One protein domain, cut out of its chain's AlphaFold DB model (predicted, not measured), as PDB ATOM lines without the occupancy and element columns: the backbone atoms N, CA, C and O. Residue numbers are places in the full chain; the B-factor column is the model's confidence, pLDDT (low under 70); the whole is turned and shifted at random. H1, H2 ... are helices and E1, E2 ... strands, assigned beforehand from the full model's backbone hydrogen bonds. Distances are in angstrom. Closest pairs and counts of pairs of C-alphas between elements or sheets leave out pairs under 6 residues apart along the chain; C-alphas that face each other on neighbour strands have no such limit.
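AT A GLANCE: This is residues 278 to 418 of the 1243 residues of the protein "Hypothetical protein" of Symbiodinium necroappetens (UniProt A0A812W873). Two small sheets stand side by side, meeting where edge strand E2 of one packs on edge strand E5 of the other; helix H2 covers part of the larger, strongly twisted sheet. The printed part has 141 residues, with E1, E2, H1, E3, E4, E5, H2, E6 and E7 in chain order; the mixed sheets run E2 E1 E3 and E5 E4 E7 E6. The class is mixed, helices and strands, with under half of the residues in named elements. The whole is compact, with a radius of gyration of the C-alphas of 15.2 A and spans of 50 by 33 by 30 A.

HOW THE PARTS SIT: Start at E1, residues 279 to 286, which forms an antiparallel hairpin with E2, residues 289 to 296; N 282 and O 293 are 2.8 A apart, within hydrogen-bond range. E3, residues 328 to 331, is parallel to E1, with N 285 and O 330 at 2.8 A. E2 and E5, residues 362 to 366, have their closest C-alphas at Gln 294 and Tyr 363, 4.6 A apart. E5 forms a hairpin with E4, residues 353 to 358 (N 356 and O 363, 2.8 A). E7, residues 409 to 415, is parallel to E4 (N 410 and O 355, 2.8 A) and forms a hairpin with E6, residues 389 to 394 (N 393 and O 411, 2.8 A). H1, residues 301 to 307, only grazes this sheet. H2, residues 372 to 383, is on it in two layers, a helix on one face of a sheet, at a height over the sheet of 5.8 A, over E7; C-alphas Leu 383 and Asp 413 are their closest, at 6.8 A. E5, H2 and E6 make a split strand-helix-strand unit, two strands of one sheet with a helix between them in the chain and E4 and E7 between them in the sheet; its crossover is right-handed. In H1 and H2 every O i to N i+4 pair is within hydrogen-bond range.

IN THESE COORDINATES: Find C-alpha 279 at (88.870, 60.022, 78.369), where E1 begins its 22.0 A; E2 covers 23.3 A. H2 runs 16.6 A from C-alpha 372 at (87.846, 54.694, 68.074). E7 runs 19.5 A to C-alpha 415 at (103.784, 67.109, 60.926).

THE WHOLE: The C-alphas of Ser 315 and Asp 418, the two farthest apart, are 52.0 A apart. The printed part has no cut; the links H1 to E3, E3 to E4 and E6 to E7 are long. Confidence is under 70 in 29 residues, among them 340 to 351 and 383 to 390.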
ATOM      1  N   GLU A 278      85.682  61.814  76.259       70.75
ATOM      2  CA  GLU A 278      86.032  60.466  75.778       70.75
ATOM      3  C   GLU A 278      87.076  59.778  76.670       70.75
ATOM      4  O   GLU A 278      87.105  58.552  76.714       70.75
ATOM      5  N   PHE A 279      87.865  60.537  77.440       82.25
ATOM      6  CA  PHE A 279      88.870  60.022  78.369       82.25
ATOM      7  C   PHE A 279      88.626  60.435  79.828       82.25
ATOM      8  O   PHE A 279      88.165  61.537  80.128       82.25
ATOM      9  N   VAL A 280      89.007  59.552  80.752       86.88
ATOM     10  CA  VAL A 280      89.169  59.806  82.191       86.88
ATOM     11  C   VAL A 280      90.650  59.745  82.572       86.88
ATOM     12  O   VAL A 280      91.433  59.031  81.943       86.88
ATOM     13  N   ARG A 281      91.054  60.494  83.605       87.38
ATOM     14  CA  ARG A 281      92.464  60.573  84.027       87.38
ATOM     15  C   ARG A 281      92.770  59.575  85.140       87.38
ATOM     16  O   ARG A 281      92.178  59.638  86.214       87.38
ATOM     17  N   LEU A 282      93.741  58.702  84.916       88.56
ATOM     18  CA  LEU A 282      94.319  57.833  85.932       88.56
ATOM     19  C   LEU A 282      95.654  58.396  86.399       88.56
ATOM     20  O   LEU A 282      96.619  58.442  85.640       88.56
ATOM     21  N   ALA A 283      95.715  58.778  87.671       88.50
ATOM     22  CA  ALA A 283      96.962  59.160  88.315       88.50
ATOM     23  C   ALA A 283      97.603  57.912  88.937       88.50
ATOM     24  O   ALA A 283      97.074  57.358  89.900       88.50
ATOM     25  N   LEU A 284      98.725  57.454  88.396       89.06
ATOM     26  CA  LEU A 284      99.469  56.311  88.910       89.06
ATOM     27  C   LEU A 284     100.594  56.812  89.825       89.06
ATOM     28  O   LEU A 284     101.467  57.551  89.379       89.06
ATOM     29  N   GLN A 285     100.551  56.429  91.100       87.06
ATOM     30  CA  GLN A 285     101.526  56.825  92.117       87.06
ATOM     31  C   GLN A 285     102.512  55.703  92.402       87.06
ATOM     32  O   GLN A 285     102.104  54.574  92.706       87.06
ATOM     33  N   PHE A 286     103.795  56.055  92.403       84.44
ATOM     34  CA  PHE A 286     104.909  55.150  92.655       84.44
ATOM     35  C   PHE A 286     105.914  55.790  93.625       84.44
ATOM     36  O   PHE A 286     105.920  57.009  93.805       84.44
ATOM     37  N   PRO A 287     106.811  55.003  94.248       77.19
ATOM     38  CA  PRO A 287     107.871  55.552  95.097       77.19
ATOM     39  C   PRO A 287     108.823  56.521  94.373       77.19
ATOM     40  O   PRO A 287     109.468  57.335  95.029       77.19
ATOM     41  N   ASP A 288     108.928  56.416  93.045       74.44
ATOM     42  CA  ASP A 288     109.864  57.157  92.192       74.44
ATOM     43  C   ASP A 288     109.217  58.313  91.396       74.44
ATOM     44  O   ASP A 288     109.905  58.987  90.628       74.44
ATOM     45  N   GLY A 289     107.917  58.571  91.582       77.75
ATOM     46  CA  GLY A 289     107.183  59.667  90.942       77.75
ATOM     47  C   GLY A 289     105.726  59.323  90.631       77.75
ATOM     48  O   GLY A 289     105.307  58.177  90.766       77.75
ATOM     49  N   ASP A 290     104.965  60.324  90.187       84.62
ATOM     50  CA  ASP A 290     103.572  60.168  89.758       84.62
ATOM     51  C   ASP A 290     103.482  60.316  88.233       84.62
ATOM     52  O   ASP A 290     104.124  61.191  87.647       84.62
ATOM     53  N   VAL A 291     102.660  59.483  87.592       88.00
ATOM     54  CA  VAL A 291     102.429  59.506  86.140       88.00
ATOM     55  C   VAL A 291     100.936  59.614  85.844       88.00
ATOM     56  O   VAL A 291     100.110  59.037  86.550       88.00
ATOM     57  N   GLN A 292     100.578  60.361  84.800       87.00
ATOM     58  CA  GLN A 292      99.196  60.507  84.344       87.00
ATOM     59  C   GLN A 292      98.959  59.671  83.088       87.00
ATOM     60  O   GLN A 292      99.741  59.726  82.142       87.00
ATOM     61  N   LEU A 293      97.854  58.932  83.080       89.06
ATOM     62  CA  LEU A 293      97.416  58.106  81.962       89.06
ATOM     63  C   LEU A 293      95.964  58.443  81.622       89.06
ATOM     64  O   LEU A 293      95.109  58.470  82.508       89.06
ATOM     65  N   GLN A 294      95.672  58.687  80.350       90.19
ATOM     66  CA  GLN A 294      94.307  58.913  79.883       90.19
ATOM     67  C   GLN A 294      93.696  57.598  79.391       90.19
ATOM     68  O   GLN A 294      94.298  56.893  78.586       90.19
ATOM     69  N   VAL A 295      92.504  57.243  79.871       89.19
ATOM     70  CA  VAL A 295      91.837  55.966  79.543       89.19
ATOM     71  C   VAL A 295      90.404  56.218  79.086       89.19
ATOM     72  O   VAL A 295      89.797  57.156  79.601       89.19
ATOM     73  N   PRO A 296      89.826  55.426  78.162       87.44
ATOM     74  CA  PRO A 296      88.502  55.709  77.642       87.44
ATOM     75  C   PRO A 296      87.454  55.704  78.756       87.44
ATOM     76  O   PRO A 296      87.455  54.877  79.675       87.44
ATOM     77  N   ASN A 297      86.542  56.662  78.692       80.25
ATOM     78  CA  ASN A 297      85.508  56.825  79.694       80.25
ATOM     79  C   ASN A 297      84.562  55.615  79.680       80.25
ATOM     80  O   ASN A 297      83.941  55.290  78.667       80.25
ATOM     81  N   GLY A 298      84.447  54.940  80.826       74.38
ATOM     82  CA  GLY A 298      83.648  53.723  80.961       74.38
ATOM     83  C   GLY A 298      84.388  52.421  80.642       74.38
ATOM     84  O   GLY A 298      83.735  51.374  80.631       74.38
ATOM     85  N   SER A 299      85.712  52.453  80.442       83.06
ATOM     86  CA  SER A 299      86.535  51.241  80.348       83.06
ATOM     87  C   SER A 299      86.381  50.339  81.576       83.06
ATOM     88  O   SER A 299      86.190  50.799  82.709       83.06
ATOM     89  N   GLN A 300      86.472  49.026  81.341       84.44
ATOM     90  CA  GLN A 300      86.409  48.013  82.394       84.44
ATOM     91  C   GLN A 300      87.689  48.062  83.245       84.44
ATOM     92  O   GLN A 300      88.777  47.873  82.696       84.44
ATOM     93  N   PRO A 301      87.592  48.261  84.574       83.56
ATOM     94  CA  PRO A 301      88.768  48.375  85.433       83.56
ATOM     95  C   PRO A 301      89.701  47.171  85.380       83.56
ATOM     96  O   PRO A 301      90.914  47.341  85.358       83.56
ATOM     97  N   GLU A 302      89.138  45.964  85.307       82.81
ATOM     98  CA  GLU A 302      89.900  44.717  85.206       82.81
ATOM     99  C   GLU A 302      90.763  44.680  83.941       82.81
ATOM    100  O   GLU A 302      91.944  44.370  84.022       82.81
ATOM    101  N   GLN A 303      90.202  45.076  82.794       83.12
ATOM    102  CA  GLN A 303      90.917  45.077  81.517       83.12
ATOM    103  C   GLN A 303      92.049  46.106  81.500       83.12
ATOM    104  O   GLN A 303      93.125  45.806  81.001       83.12
ATOM    105  N   VAL A 304      91.832  47.295  82.070       84.62
ATOM    106  CA  VAL A 304      92.848  48.361  82.117       84.62
ATOM    107  C   VAL A 304      93.957  48.030  83.118       84.62
ATOM    108  O   VAL A 304      95.130  48.226  82.821       84.62
ATOM    109  N   LEU A 305      93.614  47.500  84.297       83.75
ATOM    110  CA  LEU A 305      94.606  47.059  85.283       83.75
ATOM    111  C   LEU A 305      95.422  45.874  84.765       83.75
ATOM    112  O   LEU A 305      96.645  45.875  84.902       83.75
ATOM    113  N   GLN A 306      94.760  44.906  84.123       81.50
ATOM    114  CA  GLN A 306      95.437  43.808  83.449       81.50
ATOM    115  C   GLN A 306      96.348  44.349  82.351       81.50
ATOM    116  O   GLN A 306      97.514  43.974  82.351       81.50
ATOM    117  N   TRP A 307      95.860  45.275  81.507       83.31
ATOM    118  CA  TRP A 307      96.645  45.941  80.462       83.31
ATOM    119  C   TRP A 307      97.936  46.526  81.015       83.31
ATOM    120  O   TRP A 307      98.998  46.189  80.515       83.31
ATOM    121  N   LEU A 308      97.864  47.273  82.119       80.94
ATOM    122  CA  LEU A 308      99.019  47.873  82.795       80.94
ATOM    123  C   LEU A 308      99.929  46.876  83.538       80.94
ATOM    124  O   LEU A 308     100.909  47.301  84.149       80.94
ATOM    125  N   GLY A 309      99.613  45.577  83.539       76.25
ATOM    126  CA  GLY A 309     100.356  44.561  84.290       76.25
ATOM    127  C   GLY A 309     100.218  44.702  85.811       76.25
ATOM    128  O   GLY A 309     101.066  44.217  86.559       76.25
ATOM    129  N   ALA A 310      99.171  45.384  86.284       76.75
ATOM    130  CA  ALA A 310      98.946  45.668  87.694       76.75
ATOM    131  C   ALA A 310      98.154  44.540  88.377       76.75
ATOM    132  O   ALA A 310      96.955  44.388  88.150       76.75
ATOM    133  N   ASP A 311      98.795  43.799  89.287       72.19
ATOM    134  CA  ASP A 311      98.134  42.780  90.124       72.19
ATOM    135  C   ASP A 311      97.434  43.423  91.337       72.19
ATOM    136  O   ASP A 311      97.816  43.251  92.496       72.19
ATOM    137  N   ILE A 312      96.436  44.268  91.053       76.50
ATOM    138  CA  ILE A 312      95.596  44.916  92.063       76.50
ATOM    139  C   ILE A 312      94.227  44.223  92.080       76.50
ATOM    140  O   ILE A 312      93.511  44.263  91.076       76.50
ATOM    141  N   PRO A 313      93.794  43.635  93.212       79.31
ATOM    142  CA  PRO A 313      92.468  43.036  93.299       79.31
ATOM    143  C   PRO A 313      91.393  44.123  93.184       79.31
ATOM    144  O   PRO A 313      91.429  45.095  93.932       79.31
ATOM    145  N   LEU A 314      90.380  43.941  92.322       79.00
ATOM    146  CA  LEU A 314      89.311  44.942  92.120       79.00
ATOM    147  C   LEU A 314      88.676  45.436  93.430       79.00
ATOM    148  O   LEU A 314      88.276  46.591  93.523       79.00
ATOM    149  N   SER A 315      88.621  44.588  94.462       79.94
ATOM    150  CA  SER A 315      88.099  44.942  95.785       79.94
ATOM    151  C   SER A 315      88.848  46.078  96.491       79.94
ATOM    152  O   SER A 315      88.316  46.625  97.451       79.94
ATOM    153  N   SER A 316      90.078  46.413  96.082       78.94
ATOM    154  CA  SER A 316      90.821  47.544  96.649       78.94
ATOM    155  C   SER A 316      90.483  48.884  95.994       78.94
ATOM    156  O   SER A 316      90.882  49.920  96.520       78.94
ATOM    157  N   LEU A 317      89.764  48.888  94.865       80.31
ATOM    158  CA  LEU A 317      89.225  50.114  94.283       80.31
ATOM    159  C   LEU A 317      87.957  50.549  95.043       80.31
ATOM    160  O   LEU A 317      87.197  49.688  95.505       80.31
ATOM    161  N   PRO A 318      87.675  51.862  95.154       79.94
ATOM    162  CA  PRO A 318      86.403  52.347  95.691       79.94
ATOM    163  C   PRO A 318      85.217  51.729  94.940       79.94
ATOM    164  O   PRO A 318      85.295  51.542  93.727       79.94
ATOM    165  N   ASN A 319      84.120  51.428  95.645       76.38
ATOM    166  CA  ASN A 319      82.974  50.688  95.091       76.38
ATOM    167  C   ASN A 319      82.442  51.274  93.770       76.38
ATOM    168  O   ASN A 319      82.103  50.518  92.861       76.38
ATOM    169  N   ASP A 320      82.440  52.601  93.637       75.00
ATOM    170  CA  ASP A 320      81.956  53.304  92.444       75.00
ATOM    171  C   ASP A 320      82.850  53.068  91.212       75.00
ATOM    172  O   ASP A 320      82.376  53.104  90.076       75.00
ATOM    173  N   HIS A 321      84.128  52.748  91.433       74.69
ATOM    174  CA  HIS A 321      85.126  52.497  90.394       74.69
ATOM    175  C   HIS A 321      85.377  51.009  90.117       74.69
ATOM    176  O   HIS A 321      86.168  50.686  89.237       74.69
ATOM    177  N   GLN A 322      84.707  50.093  90.827       77.00
ATOM    178  CA  GLN A 322      84.839  48.645  90.598       77.00
ATOM    179  C   GLN A 322      84.126  48.180  89.322       77.00
ATOM    180  O   GLN A 322      84.487  47.155  88.756       77.00
ATOM    181  N   GLN A 323      83.108  48.915  88.862       74.31
ATOM    182  CA  GLN A 323      82.340  48.561  87.659       74.31
ATOM    183  C   GLN A 323      82.692  49.415  86.439       74.31
ATOM    184  O   GLN A 323      82.510  48.967  85.307       74.31
ATOM    185  N   ARG A 324      83.150  50.652  86.655       75.75
ATOM    186  CA  ARG A 324      83.530  51.598  85.601       75.75
ATOM    187  C   ARG A 324      84.684  52.450  86.078       75.75
ATOM    188  O   ARG A 324      84.591  53.083  87.127       75.75
ATOM    189  N   LEU A 325      85.751  52.479  85.294       73.12
ATOM    190  CA  LEU A 325      86.895  53.302  85.626       73.12
ATOM    191  C   LEU A 325      86.528  54.782  85.433       73.12
ATOM    192  O   LEU A 325      85.998  55.170  84.392       73.12
ATOM    193  N   GLY A 326      86.756  55.584  86.470       77.81
ATOM    194  CA  GLY A 326      86.610  57.039  86.440       77.81
ATOM    195  C   GLY A 326      87.950  57.710  86.720       77.81
ATOM    196  O   GLY A 326      88.965  57.029  86.859       77.81
ATOM    197  N   THR A 327      87.956  59.038  86.841       82.44
ATOM    198  CA  THR A 327      89.163  59.753  87.272       82.44
ATOM    199  C   THR A 327      89.525  59.329  88.691       82.44
ATOM    200  O   THR A 327      88.757  59.588  89.618       82.44
ATOM    201  N   LEU A 328      90.662  58.656  88.866       85.25
ATOM    202  CA  LEU A 328      91.078  58.127  90.164       85.25
ATOM    203  C   LEU A 328      92.600  57.992  90.270       85.25
ATOM    204  O   LEU A 328      93.319  57.962  89.271       85.25
ATOM    205  N   THR A 329      93.085  57.895  91.506       86.56
ATOM    206  CA  THR A 329      94.506  57.729  91.818       86.56
ATOM    207  C   THR A 329      94.788  56.304  92.291       86.56
ATOM    208  O   THR A 329      94.171  55.841  93.252       86.56
ATOM    209  N   ILE A 330      95.720  55.608  91.637       85.81
ATOM    210  CA  ILE A 330      96.106  54.222  91.940       85.81
ATOM    211  C   ILE A 330      97.537  54.207  92.450       85.81
ATOM    212  O   ILE A 330      98.432  54.739  91.804       85.81
ATOM    213  N   ARG A 331      97.771  53.552  93.589       85.50
ATOM    214  CA  ARG A 331      99.125  53.277  94.076       85.50
ATOM    215  C   ARG A 331      99.587  51.924  93.575       85.50
ATOM    216  O   ARG A 331      98.928  50.920  93.834       85.50
ATOM    217  N   LEU A 332     100.726  51.909  92.900       83.06
ATOM    218  CA  LEU A 332     101.323  50.711  92.330       83.06
ATOM    219  C   LEU A 332     102.728  50.502  92.917       83.06
ATOM    220  O   LEU A 332     103.428  51.473  93.208       83.06
ATOM    221  N   PRO A 333     103.159  49.243  93.115       79.19
ATOM    222  CA  PRO A 333     104.470  48.950  93.689       79.19
ATOM    223  C   PRO A 333     105.620  49.278  92.728       79.19
ATOM    224  O   PRO A 333     106.720  49.586  93.178       79.19
ATOM    225  N   GLN A 334     105.371  49.190  91.421       81.31
ATOM    226  CA  GLN A 334     106.337  49.438  90.355       81.31
ATOM    227  C   GLN A 334     105.651  50.134  89.183       81.31
ATOM    228  O   GLN A 334     104.461  49.922  88.942       81.31
ATOM    229  N   ARG A 335     106.420  50.952  88.466       83.44
ATOM    230  CA  ARG A 335     105.971  51.692  87.289       83.44
ATOM    231  C   ARG A 335     105.750  50.761  86.087       83.44
ATOM    232  O   ARG A 335     106.670  50.014  85.755       83.44
ATOM    233  N   PRO A 336     104.597  50.834  85.394       84.31
ATOM    234  CA  PRO A 336     104.409  50.170  84.110       84.31
ATOM    235  C   PRO A 336     105.411  50.711  83.086       84.31
ATOM    236  O   PRO A 336     105.539  51.926  82.926       84.31
ATOM    237  N   CYS A 337     106.106  49.813  82.395       83.62
ATOM    238  CA  CYS A 337     107.039  50.152  81.323       83.62
ATOM    239  C   CYS A 337     106.534  49.564  80.004       83.62
ATOM    240  O   CYS A 337     105.906  48.509  80.004       83.62
ATOM    241  N   ILE A 338     106.823  50.237  78.891       85.31
ATOM    242  CA  ILE A 338     106.540  49.710  77.550       85.31
ATOM    243  C   ILE A 338     107.670  48.735  77.187       85.31
ATOM    244  O   ILE A 338     108.846  49.094  77.279       85.31
ATOM    245  N   GLU A 339     107.344  47.510  76.791       81.06
ATOM    246  CA  GLU A 339     108.310  46.529  76.287       81.06
ATOM    247  C   GLU A 339     108.559  46.696  74.779       81.06
ATOM    248  O   GLU A 339     107.831  47.398  74.078       81.06
ATOM    249  N   SER A 340     109.586  46.031  74.233       66.25
ATOM    250  CA  SER A 340     109.943  46.139  72.802       66.25
ATOM    251  C   SER A 340     108.829  45.714  71.834       66.25
ATOM    252  O   SER A 340     108.829  46.141  70.681       66.25
ATOM    253  N   ASN A 341     107.891  44.876  72.278       65.44
ATOM    254  CA  ASN A 341     106.721  44.457  71.502       65.44
ATOM    255  C   ASN A 341     105.517  45.408  71.645       65.44
ATOM    256  O   ASN A 341     104.514  45.229  70.955       65.44
ATOM    257  N   GLY A 342     105.628  46.423  72.506       59.38
ATOM    258  CA  GLY A 342     104.574  47.378  72.826       59.38
ATOM    259  C   GLY A 342     103.610  46.945  73.916       59.38
ATOM    260  O   GLY A 342     102.675  47.692  74.194       59.38
ATOM    261  N   ASP A 343     103.837  45.792  74.545       65.38
ATOM    262  CA  ASP A 343     103.074  45.371  75.713       65.38
ATOM    263  C   ASP A 343     103.628  45.991  77.000       65.38
ATOM    264  O   ASP A 343     104.813  46.290  77.118       65.38
ATOM    265  N   PHE A 344     102.767  46.109  78.007       61.50
ATOM    266  CA  PHE A 344     103.165  46.405  79.387       61.50
ATOM    267  C   PHE A 344     103.445  45.135  80.212       61.50
ATOM    268  O   PHE A 344     103.951  45.218  81.330       61.50
ATOM    269  N   SER A 345     103.093  43.944  79.699       56.03
ATOM    270  CA  SER A 345     103.356  42.650  80.348       56.03
ATOM    271  C   SER A 345     103.378  41.485  79.344       56.03
ATOM    272  O   SER A 345     102.653  41.501  78.356       56.03
ATOM    273  N   LEU A 346     104.130  40.421  79.648       47.47
ATOM    274  CA  LEU A 346     104.370  39.255  78.772       47.47
ATOM    275  C   LEU A 346     103.149  38.337  78.488       47.47
ATOM    276  O   LEU A 346     103.306  37.343  77.783       47.47
ATOM    277  N   ASN A 347     101.955  38.610  79.032       47.28
ATOM    278  CA  ASN A 347     100.810  37.676  79.035       47.28
ATOM    279  C   ASN A 347      99.490  38.304  78.548       47.28
ATOM    280  O   ASN A 347      98.477  38.232  79.251       47.28
ATOM    281  N   GLN A 348      99.454  38.923  77.365       53.19
ATOM    282  CA  GLN A 348      98.213  39.525  76.858       53.19
ATOM    283  C   GLN A 348      98.018  39.290  75.358       53.19
ATOM    284  O   GLN A 348      98.755  39.807  74.534       53.19
ATOM    285  N   SER A 349      97.003  38.496  75.002       47.22
ATOM    286  CA  SER A 349      96.673  38.172  73.602       47.22
ATOM    287  C   SER A 349      95.204  38.442  73.236       47.22
ATOM    288  O   SER A 349      94.810  38.150  72.110       47.22
ATOM    289  N   GLU A 350      94.374  38.970  74.145       51.62
ATOM    290  CA  GLU A 350      92.915  39.056  73.920       51.62
ATOM    291  C   GLU A 350      92.289  40.442  74.177       51.62
ATOM    292  O   GLU A 350      91.077  40.590  74.035       51.62
ATOM    293  N   ALA A 351      93.067  41.471  74.531       60.62
ATOM    294  CA  ALA A 351      92.532  42.818  74.752       60.62
ATOM    295  C   ALA A 351      92.572  43.656  73.461       60.62
ATOM    296  O   ALA A 351      93.619  43.775  72.833       60.62
ATOM    297  N   HIS A 352      91.452  44.285  73.091       78.06
ATOM    298  CA  HIS A 352      91.354  45.249  71.981       78.06
ATOM    299  C   HIS A 352      91.847  46.657  72.370       78.06
ATOM    300  O   HIS A 352      91.338  47.663  71.885       78.06
ATOM    301  N   LEU A 353      92.803  46.743  73.296       85.50
ATOM    302  CA  LEU A 353      93.358  48.012  73.760       85.50
ATOM    303  C   LEU A 353      94.647  48.333  72.997       85.50
ATOM    304  O   LEU A 353      95.410  47.439  72.640       85.50
ATOM    305  N   CYS A 354      94.880  49.616  72.750       87.31
ATOM    306  CA  CYS A 354      96.100  50.129  72.138       87.31
ATOM    307  C   CYS A 354      96.589  51.335  72.935       87.31
ATOM    308  O   CYS A 354      95.800  52.178  73.357       87.31
ATOM    309  N   THR A 355      97.895  51.419  73.148       89.88
ATOM    310  CA  THR A 355      98.518  52.565  73.812       89.88
ATOM    311  C   THR A 355      98.957  53.574  72.771       89.88
ATOM    312  O   THR A 355      99.709  53.236  71.863       89.88
ATOM    313  N   VAL A 356      98.509  54.817  72.906       90.38
ATOM    314  CA  VAL A 356      98.950  55.932  72.071       90.38
ATOM    315  C   VAL A 356      99.911  56.779  72.890       90.38
ATOM    316  O   VAL A 356      99.520  57.444  73.853       90.38
ATOM    317  N   ALA A 357     101.189  56.701  72.536       89.12
ATOM    318  CA  ALA A 357     102.252  57.496  73.124       89.12
ATOM    319  C   ALA A 357     102.412  58.797  72.333       89.12
ATOM    320  O   ALA A 357     102.512  58.766  71.107       89.12
ATOM    321  N   THR A 358     102.439  59.937  73.020       87.44
ATOM    322  CA  THR A 358     102.588  61.247  72.382       87.44
ATOM    323  C   THR A 358     103.621  62.101  73.109       87.44
ATOM    324  O   THR A 358     103.997  61.829  74.255       87.44
ATOM    325  N   ALA A 359     104.061  63.182  72.464       76.81
ATOM    326  CA  ALA A 359     104.946  64.155  73.092       76.81
ATOM    327  C   ALA A 359     104.299  64.868  74.294       76.81
ATOM    328  O   ALA A 359     105.026  65.395  75.123       76.81
ATOM    329  N   VAL A 360     102.976  64.827  74.485       79.31
ATOM    330  CA  VAL A 360     102.289  65.518  75.601       79.31
ATOM    331  C   VAL A 360     101.695  64.579  76.653       79.31
ATOM    332  O   VAL A 360     101.486  64.995  77.792       79.31
ATOM    333  N   GLY A 361     101.459  63.307  76.323       83.00
ATOM    334  CA  GLY A 361     100.836  62.364  77.245       83.00
ATOM    335  C   GLY A 361     100.775  60.927  76.734       83.00
ATOM    336  O   GLY A 361     101.221  60.599  75.637       83.00
ATOM    337  N   THR A 362     100.215  60.048  77.563       89.56
ATOM    338  CA  THR A 362      99.958  58.647  77.212       89.56
ATOM    339  C   THR A 362      98.465  58.370  77.317       89.56
ATOM    340  O   THR A 362      97.833  58.695  78.328       89.56
ATOM    341  N   TYR A 363      97.915  57.748  76.278       90.88
ATOM    342  CA  TYR A 363      96.497  57.440  76.148       90.88
ATOM    343  C   TYR A 363      96.319  55.941  75.915       90.88
ATOM    344  O   TYR A 363      97.162  55.298  75.295       90.88
ATOM    345  N   ILE A 364      95.213  55.380  76.385       90.62
ATOM    346  CA  ILE A 364      94.745  54.049  75.995       90.62
ATOM    347  C   ILE A 364      93.516  54.242  75.121       90.62
ATOM    348  O   ILE A 364      92.595  54.931  75.527       90.62
ATOM    349  N   ILE A 365      93.466  53.618  73.955       88.19
ATOM    350  CA  ILE A 365      92.281  53.594  73.094       88.19
ATOM    351  C   ILE A 365      91.752  52.168  72.973       88.19
ATOM    352  O   ILE A 365      92.492  51.202  73.164       88.19
ATOM    353  N   ASP A 366      90.471  52.039  72.649       86.62
ATOM    354  CA  ASP A 366      89.837  50.758  72.337       86.62
ATOM    355  C   ASP A 366      89.671  50.638  70.818       86.62
ATOM    356  O   ASP A 366      88.830  51.309  70.215       86.62
ATOM    357  N   THR A 367      90.490  49.790  70.195       81.62
ATOM    358  CA  THR A 367      90.542  49.608  68.738       81.62
ATOM    359  C   THR A 367      89.345  48.842  68.186       81.62
ATOM    360  O   THR A 367      89.076  48.927  66.990       81.62
ATOM    361  N   ALA A 368      88.590  48.134  69.032       78.75
ATOM    362  CA  ALA A 368      87.341  47.480  68.641       78.75
ATOM    363  C   ALA A 368      86.103  48.347  68.917       78.75
ATOM    364  O   ALA A 368      84.987  47.980  68.534       78.75
ATOM    365  N   SER A 369      86.268  49.488  69.590       76.31
ATOM    366  CA  SER A 369      85.159  50.370  69.928       76.31
ATOM    367  C   SER A 369      84.666  51.150  68.705       76.31
ATOM    368  O   SER A 369      85.472  51.738  67.982       76.31
ATOM    369  N   PRO A 370      83.339  51.312  68.524       68.38
ATOM    370  CA  PRO A 370      82.800  52.253  67.540       68.38
ATOM    371  C   PRO A 370      83.182  53.715  67.848       68.38
ATOM    372  O   PRO A 370      82.953  54.596  67.026       68.38
ATOM    373  N   ARG A 371      83.765  53.982  69.029       69.94
ATOM    374  CA  ARG A 371      84.290  55.291  69.443       69.94
ATOM    375  C   ARG A 371      85.778  55.489  69.149       69.94
ATOM    376  O   ARG A 371      86.327  56.499  69.576       69.94
ATOM    377  N   LEU A 372      86.427  54.579  68.422       75.50
ATOM    378  CA  LEU A 372      87.846  54.694  68.074       75.50
ATOM    379  C   LEU A 372      88.182  56.056  67.443       75.50
ATOM    380  O   LEU A 372      89.113  56.722  67.880       75.50
ATOM    381  N   TRP A 373      87.392  56.507  66.467       66.69
ATOM    382  CA  TRP A 373      87.606  57.803  65.814       66.69
ATOM    383  C   TRP A 373      87.441  59.002  66.760       66.69
ATOM    384  O   TRP A 373      88.352  59.825  66.811       66.69
ATOM    385  N   PRO A 374      86.352  59.108  67.551       69.31
ATOM    386  CA  PRO A 374      86.256  60.097  68.622       69.31
ATOM    387  C   PRO A 374      87.436  60.077  69.602       69.31
ATOM    388  O   PRO A 374      87.931  61.140  69.971       69.31
ATOM    389  N   GLN A 375      87.910  58.895  70.008       77.38
ATOM    390  CA  GLN A 375      89.064  58.760  70.901       77.38
ATOM    391  C   GLN A 375      90.338  59.296  70.240       77.38
ATOM    392  O   GLN A 375      91.009  60.137  70.826       77.38
ATOM    393  N   LEU A 376      90.636  58.883  69.007       75.44
ATOM    394  CA  LEU A 376      91.794  59.368  68.252       75.44
ATOM    395  C   LEU A 376      91.747  60.881  68.033       75.44
ATOM    396  O   LEU A 376      92.754  61.545  68.239       75.44
ATOM    397  N   LEU A 377      90.577  61.433  67.699       71.19
ATOM    398  CA  LEU A 377      90.410  62.875  67.524       71.19
ATOM    399  C   LEU A 377      90.761  63.644  68.804       71.19
ATOM    400  O   LEU A 377      91.466  64.635  68.725       71.19
ATOM    401  N   ASN A 378      90.358  63.152  69.981       75.19
ATOM    402  CA  ASN A 378      90.743  63.776  71.254       75.19
ATOM    403  C   ASN A 378      92.253  63.660  71.530       75.19
ATOM    404  O   ASN A 378      92.851  64.610  72.021       75.19
ATOM    405  N   VAL A 379      92.881  62.521  71.208       76.94
ATOM    406  CA  VAL A 379      94.345  62.366  71.333       76.94
ATOM    407  C   VAL A 379      95.077  63.369  70.436       76.94
ATOM    408  O   VAL A 379      96.094  63.934  70.826       76.94
ATOM    409  N   PHE A 380      94.557  63.587  69.232       74.06
ATOM    410  CA  PHE A 380      95.134  64.487  68.243       74.06
ATOM    411  C   PHE A 380      94.866  65.972  68.530       74.06
ATOM    412  O   PHE A 380      95.737  66.807  68.285       74.06
ATOM    413  N   ASP A 381      93.706  66.299  69.099       71.81
ATOM    414  CA  ASP A 381      93.384  67.642  69.594       71.81
ATOM    415  C   ASP A 381      94.307  68.028  70.768       71.81
ATOM    416  O   ASP A 381      94.745  69.170  70.855       71.81
ATOM    417  N   ASP A 382      94.663  67.080  71.645       71.81
ATOM    418  CA  ASP A 382      95.641  67.319  72.721       71.81
ATOM    419  C   ASP A 382      97.072  67.543  72.177       71.81
ATOM    420  O   ASP A 382      97.887  68.197  72.831       71.81
ATOM    421  N   LEU A 383      97.385  66.998  70.994       68.00
ATOM    422  CA  LEU A 383      98.688  67.119  70.329       68.00
ATOM    423  C   LEU A 383      98.866  68.431  69.554       68.00
ATOM    424  O   LEU A 383      99.993  68.902  69.439       68.00
ATOM    425  N   SER A 384      97.789  69.004  69.007       58.19
ATOM    426  CA  SER A 384      97.864  70.072  68.002       58.19
ATOM    427  C   SER A 384      97.047  71.317  68.369       58.19
ATOM    428  O   SER A 384      95.922  71.247  68.857       58.19
ATOM    429  N   GLY A 385      97.585  72.505  68.069       53.06
ATOM    430  CA  GLY A 385      96.735  73.665  67.779       53.06
ATOM    431  C   GLY A 385      96.018  73.435  66.441       53.06
ATOM    432  O   GLY A 385      96.510  72.665  65.629       53.06
ATOM    433  N   ALA A 386      94.884  74.095  66.185       40.19
ATOM    434  CA  ALA A 386      93.916  73.820  65.101       40.19
ATOM    435  C   ALA A 386      94.409  73.821  63.613       40.19
ATOM    436  O   ALA A 386      93.602  74.046  62.713       40.19
ATOM    437  N   SER A 387      95.700  73.623  63.311       43.78
ATOM    438  CA  SER A 387      96.341  73.837  62.004       43.78
ATOM    439  C   SER A 387      97.453  72.830  61.611       43.78
ATOM    440  O   SER A 387      98.072  73.035  60.562       43.78
ATOM    441  N   GLU A 388      97.751  71.785  62.387       51.88
ATOM    442  CA  GLU A 388      98.867  70.859  62.085       51.88
ATOM    443  C   GLU A 388      98.383  69.516  61.511       51.88
ATOM    444  O   GLU A 388      97.372  68.970  61.954       51.88
ATOM    445  N   ASP A 389      99.087  68.983  60.503       58.28
ATOM    446  CA  ASP A 389      98.750  67.683  59.908       58.28
ATOM    447  C   ASP A 389      99.243  66.566  60.848       58.28
ATOM    448  O   ASP A 389     100.329  66.657  61.408       58.28
ATOM    449  N   LEU A 390      98.468  65.500  61.045       66.81
ATOM    450  CA  LEU A 390      98.769  64.465  62.047       66.81
ATOM    451  C   LEU A 390      99.467  63.251  61.431       66.81
ATOM    452  O   LEU A 390      99.185  62.861  60.292       66.81
ATOM    453  N   ILE A 391     100.342  62.604  62.202       74.44
ATOM    454  CA  ILE A 391     101.050  61.394  61.783       74.44
ATOM    455  C   ILE A 391     101.101  60.346  62.900       74.44
ATOM    456  O   ILE A 391     101.183  60.662  64.083       74.44
ATOM    457  N   CYS A 392     101.027  59.069  62.518       82.06
ATOM    458  CA  CYS A 392     101.134  57.932  63.429       82.06
ATOM    459  C   CYS A 392     102.257  56.995  62.977       82.06
ATOM    460  O   CYS A 392     102.387  56.685  61.790       82.06
ATOM    461  N   TYR A 393     103.027  56.496  63.937       85.75
ATOM    462  CA  TYR A 393     104.101  55.532  63.743       85.75
ATOM    463  C   TYR A 393     103.869  54.296  64.610       85.75
ATOM    464  O   TYR A 393     103.395  54.382  65.742       85.75
ATOM    465  N   GLY A 394     104.243  53.126  64.103       86.19
ATOM    466  CA  GLY A 394     104.446  51.956  64.945       86.19
ATOM    467  C   GLY A 394     105.719  52.126  65.774       86.19
ATOM    468  O   GLY A 394     106.594  52.930  65.443       86.19
ATOM    469  N   LEU A 395     105.883  51.305  66.813       85.62
ATOM    470  CA  LEU A 395     107.115  51.296  67.614       85.62
ATOM    471  C   LEU A 395     108.380  51.114  66.772       85.62
ATOM    472  O   LEU A 395     109.432  51.633  67.123       85.62
ATOM    473  N   SER A 396     108.295  50.415  65.642       86.56
ATOM    474  CA  SER A 396     109.423  50.194  64.739       86.56
ATOM    475  C   SER A 396     109.871  51.434  63.951       86.56
ATOM    476  O   SER A 396     110.873  51.350  63.247       86.56
ATOM    477  N   GLY A 397     109.174  52.572  64.043       81.25
ATOM    478  CA  GLY A 397     109.462  53.756  63.215       81.25
ATOM    479  C   GLY A 397     108.793  53.733  61.848       81.25
ATOM    480  O   GLY A 397     108.939  54.675  61.074       81.25
ATOM    481  N   GLN A 398     108.029  52.686  61.538       84.12
ATOM    482  CA  GLN A 398     107.223  52.653  60.328       84.12
ATOM    483  C   GLN A 398     105.961  53.509  60.488       84.12
ATOM    484  O   GLN A 398     105.211  53.346  61.450       84.12
ATOM    485  N   ARG A 399     105.708  54.386  59.513       81.81
ATOM    486  CA  ARG A 399     104.465  55.159  59.420       81.81
ATOM    487  C   ARG A 399     103.265  54.230  59.230       81.81
ATOM    488  O   ARG A 399     103.298  53.351  58.370       81.81
ATOM    489  N   LEU A 400     102.214  54.461  60.010       79.06
ATOM    490  CA  LEU A 400     100.941  53.750  59.926       79.06
ATOM    491  C   LEU A 400      99.947  54.584  59.119       79.06
ATOM    492  O   LEU A 400      99.853  55.799  59.307       79.06
ATOM    493  N   TRP A 401      99.213  53.925  58.226       73.00
ATOM    494  CA  TRP A 401      98.241  54.576  57.340       73.00
ATOM    495  C   TRP A 401      96.802  54.194  57.672       73.00
ATOM    496  O   TRP A 401      95.893  54.989  57.441       73.00
ATOM    497  N   TYR A 402      96.599  53.006  58.242       75.81
ATOM    498  CA  TYR A 402      95.283  52.465  58.540       75.81
ATOM    499  C   TYR A 402      95.160  52.124  60.026       75.81
ATOM    500  O   TYR A 402      96.105  51.655  60.658       75.81
ATOM    501  N   ALA A 403      93.970  52.328  60.595       69.00
ATOM    502  CA  ALA A 403      93.702  52.016  62.001       69.00
ATOM    503  C   ALA A 403      93.792  50.506  62.310       69.00
ATOM    504  O   ALA A 403      94.062  50.119  63.441       69.00
ATOM    505  N   GLU A 404      93.617  49.640  61.306       74.06
ATOM    506  CA  GLU A 404      93.805  48.183  61.433       74.06
ATOM    507  C   GLU A 404      95.264  47.769  61.708       74.06
ATOM    508  O   GLU A 404      95.531  46.660  62.195       74.06
ATOM    509  N   ASP A 405      96.206  48.677  61.449       74.25
ATOM    510  CA  ASP A 405      97.620  48.503  61.763       74.25
ATOM    511  C   ASP A 405      97.950  48.910  63.204       74.25
ATOM    512  O   ASP A 405      99.085  48.730  63.654       74.25
ATOM    513  N   PHE A 406      96.977  49.427  63.964       80.25
ATOM    514  CA  PHE A 406      97.177  49.777  65.367       80.25
ATOM    515  C   PHE A 406      97.282  48.492  66.186       80.25
ATOM    516  O   PHE A 406      96.316  47.759  66.403       80.25
ATOM    517  N   ARG A 407      98.516  48.184  66.588       77.62
ATOM    518  CA  ARG A 407      98.861  47.051  67.453       77.62
ATOM    519  C   ARG A 407      98.845  47.504  68.921       77.62
ATOM    520  O   ARG A 407      98.058  48.360  69.302       77.62
ATOM    521  N   HIS A 408      99.716  46.936  69.747       82.19
ATOM    522  CA  HIS A 408      99.768  47.168  71.192       82.19
ATOM    523  C   HIS A 408     100.132  48.612  71.570       82.19
ATOM    524  O   HIS A 408      99.538  49.188  72.480       82.19
ATOM    525  N   CYS A 409     101.058  49.229  70.832       87.00
ATOM    526  CA  CYS A 409     101.463  50.614  71.039       87.00
ATOM    527  C   CYS A 409     101.713  51.311  69.699       87.00
ATOM    528  O   CYS A 409     102.390  50.762  68.822       87.00
ATOM    529  N   ILE A 410     101.203  52.532  69.569       89.44
ATOM    530  CA  ILE A 410     101.489  53.457  68.473       89.44
ATOM    531  C   ILE A 410     102.031  54.771  69.043       89.44
ATOM    532  O   ILE A 410     101.796  55.104  70.205       89.44
ATOM    533  N   ILE A 411     102.759  55.510  68.220       87.75
ATOM    534  CA  ILE A 411     103.289  56.835  68.532       87.75
ATOM    535  C   ILE A 411     102.560  57.832  67.639       87.75
ATOM    536  O   ILE A 411     102.590  57.678  66.419       87.75
ATOM    537  N   ALA A 412     101.893  58.819  68.229       85.69
ATOM    538  CA  ALA A 412     101.199  59.875  67.498       85.69
ATOM    539  C   ALA A 412     101.922  61.213  67.666       85.69
ATOM    540  O   ALA A 412     102.383  61.535  68.764       85.69
ATOM    541  N   ASP A 413     102.006  61.966  66.572       78.38
ATOM    542  CA  ASP A 413     102.771  63.206  66.484       78.38
ATOM    543  C   ASP A 413     102.184  64.174  65.441       78.38
ATOM    544  O   ASP A 413     101.293  63.796  64.669       78.38
ATOM    545  N   THR A 414     102.692  65.408  65.398       73.38
ATOM    546  CA  THR A 414     102.321  66.421  64.399       73.38
ATOM    547  C   THR A 414     103.391  66.579  63.314       73.38
ATOM    548  O   THR A 414     104.588  66.383  63.520       73.38
ATOM    549  N   LEU A 415     102.948  66.880  62.096       62.75
ATOM    550  CA  LEU A 415     103.784  67.109  60.926       62.75
ATOM    551  C   LEU A 415     104.030  68.622  60.820       62.75
ATOM    552  O   LEU A 415     103.185  69.364  60.312       62.75
ATOM    553  N   GLU A 416     105.169  69.098  61.325       54.06
ATOM    554  CA  GLU A 416     105.553  70.507  61.177       54.06
ATOM    555  C   GLU A 416     105.646  70.876  59.684       54.06
ATOM    556  O   GLU A 416     106.425  70.294  58.927       54.06
ATOM    557  N   ARG A 417     104.854  71.866  59.243       42.66
ATOM    558  CA  ARG A 417     104.742  72.282  57.828       42.66
ATOM    559  C   ARG A 417     106.023  72.879  57.226       42.66
ATOM    560  O   ARG A 417     106.096  72.990  56.002       42.66
ATOM    561  N   ASP A 418     107.012  73.226  58.053       34.62
ATOM    562  CA  ASP A 418     108.251  73.907  57.648       34.62
ATOM    563  C   ASP A 418     109.533  73.059  57.821       34.62
ATOM    564  O   ASP A 418     110.631  73.538  57.531       34.62
TER     565      ASP A 418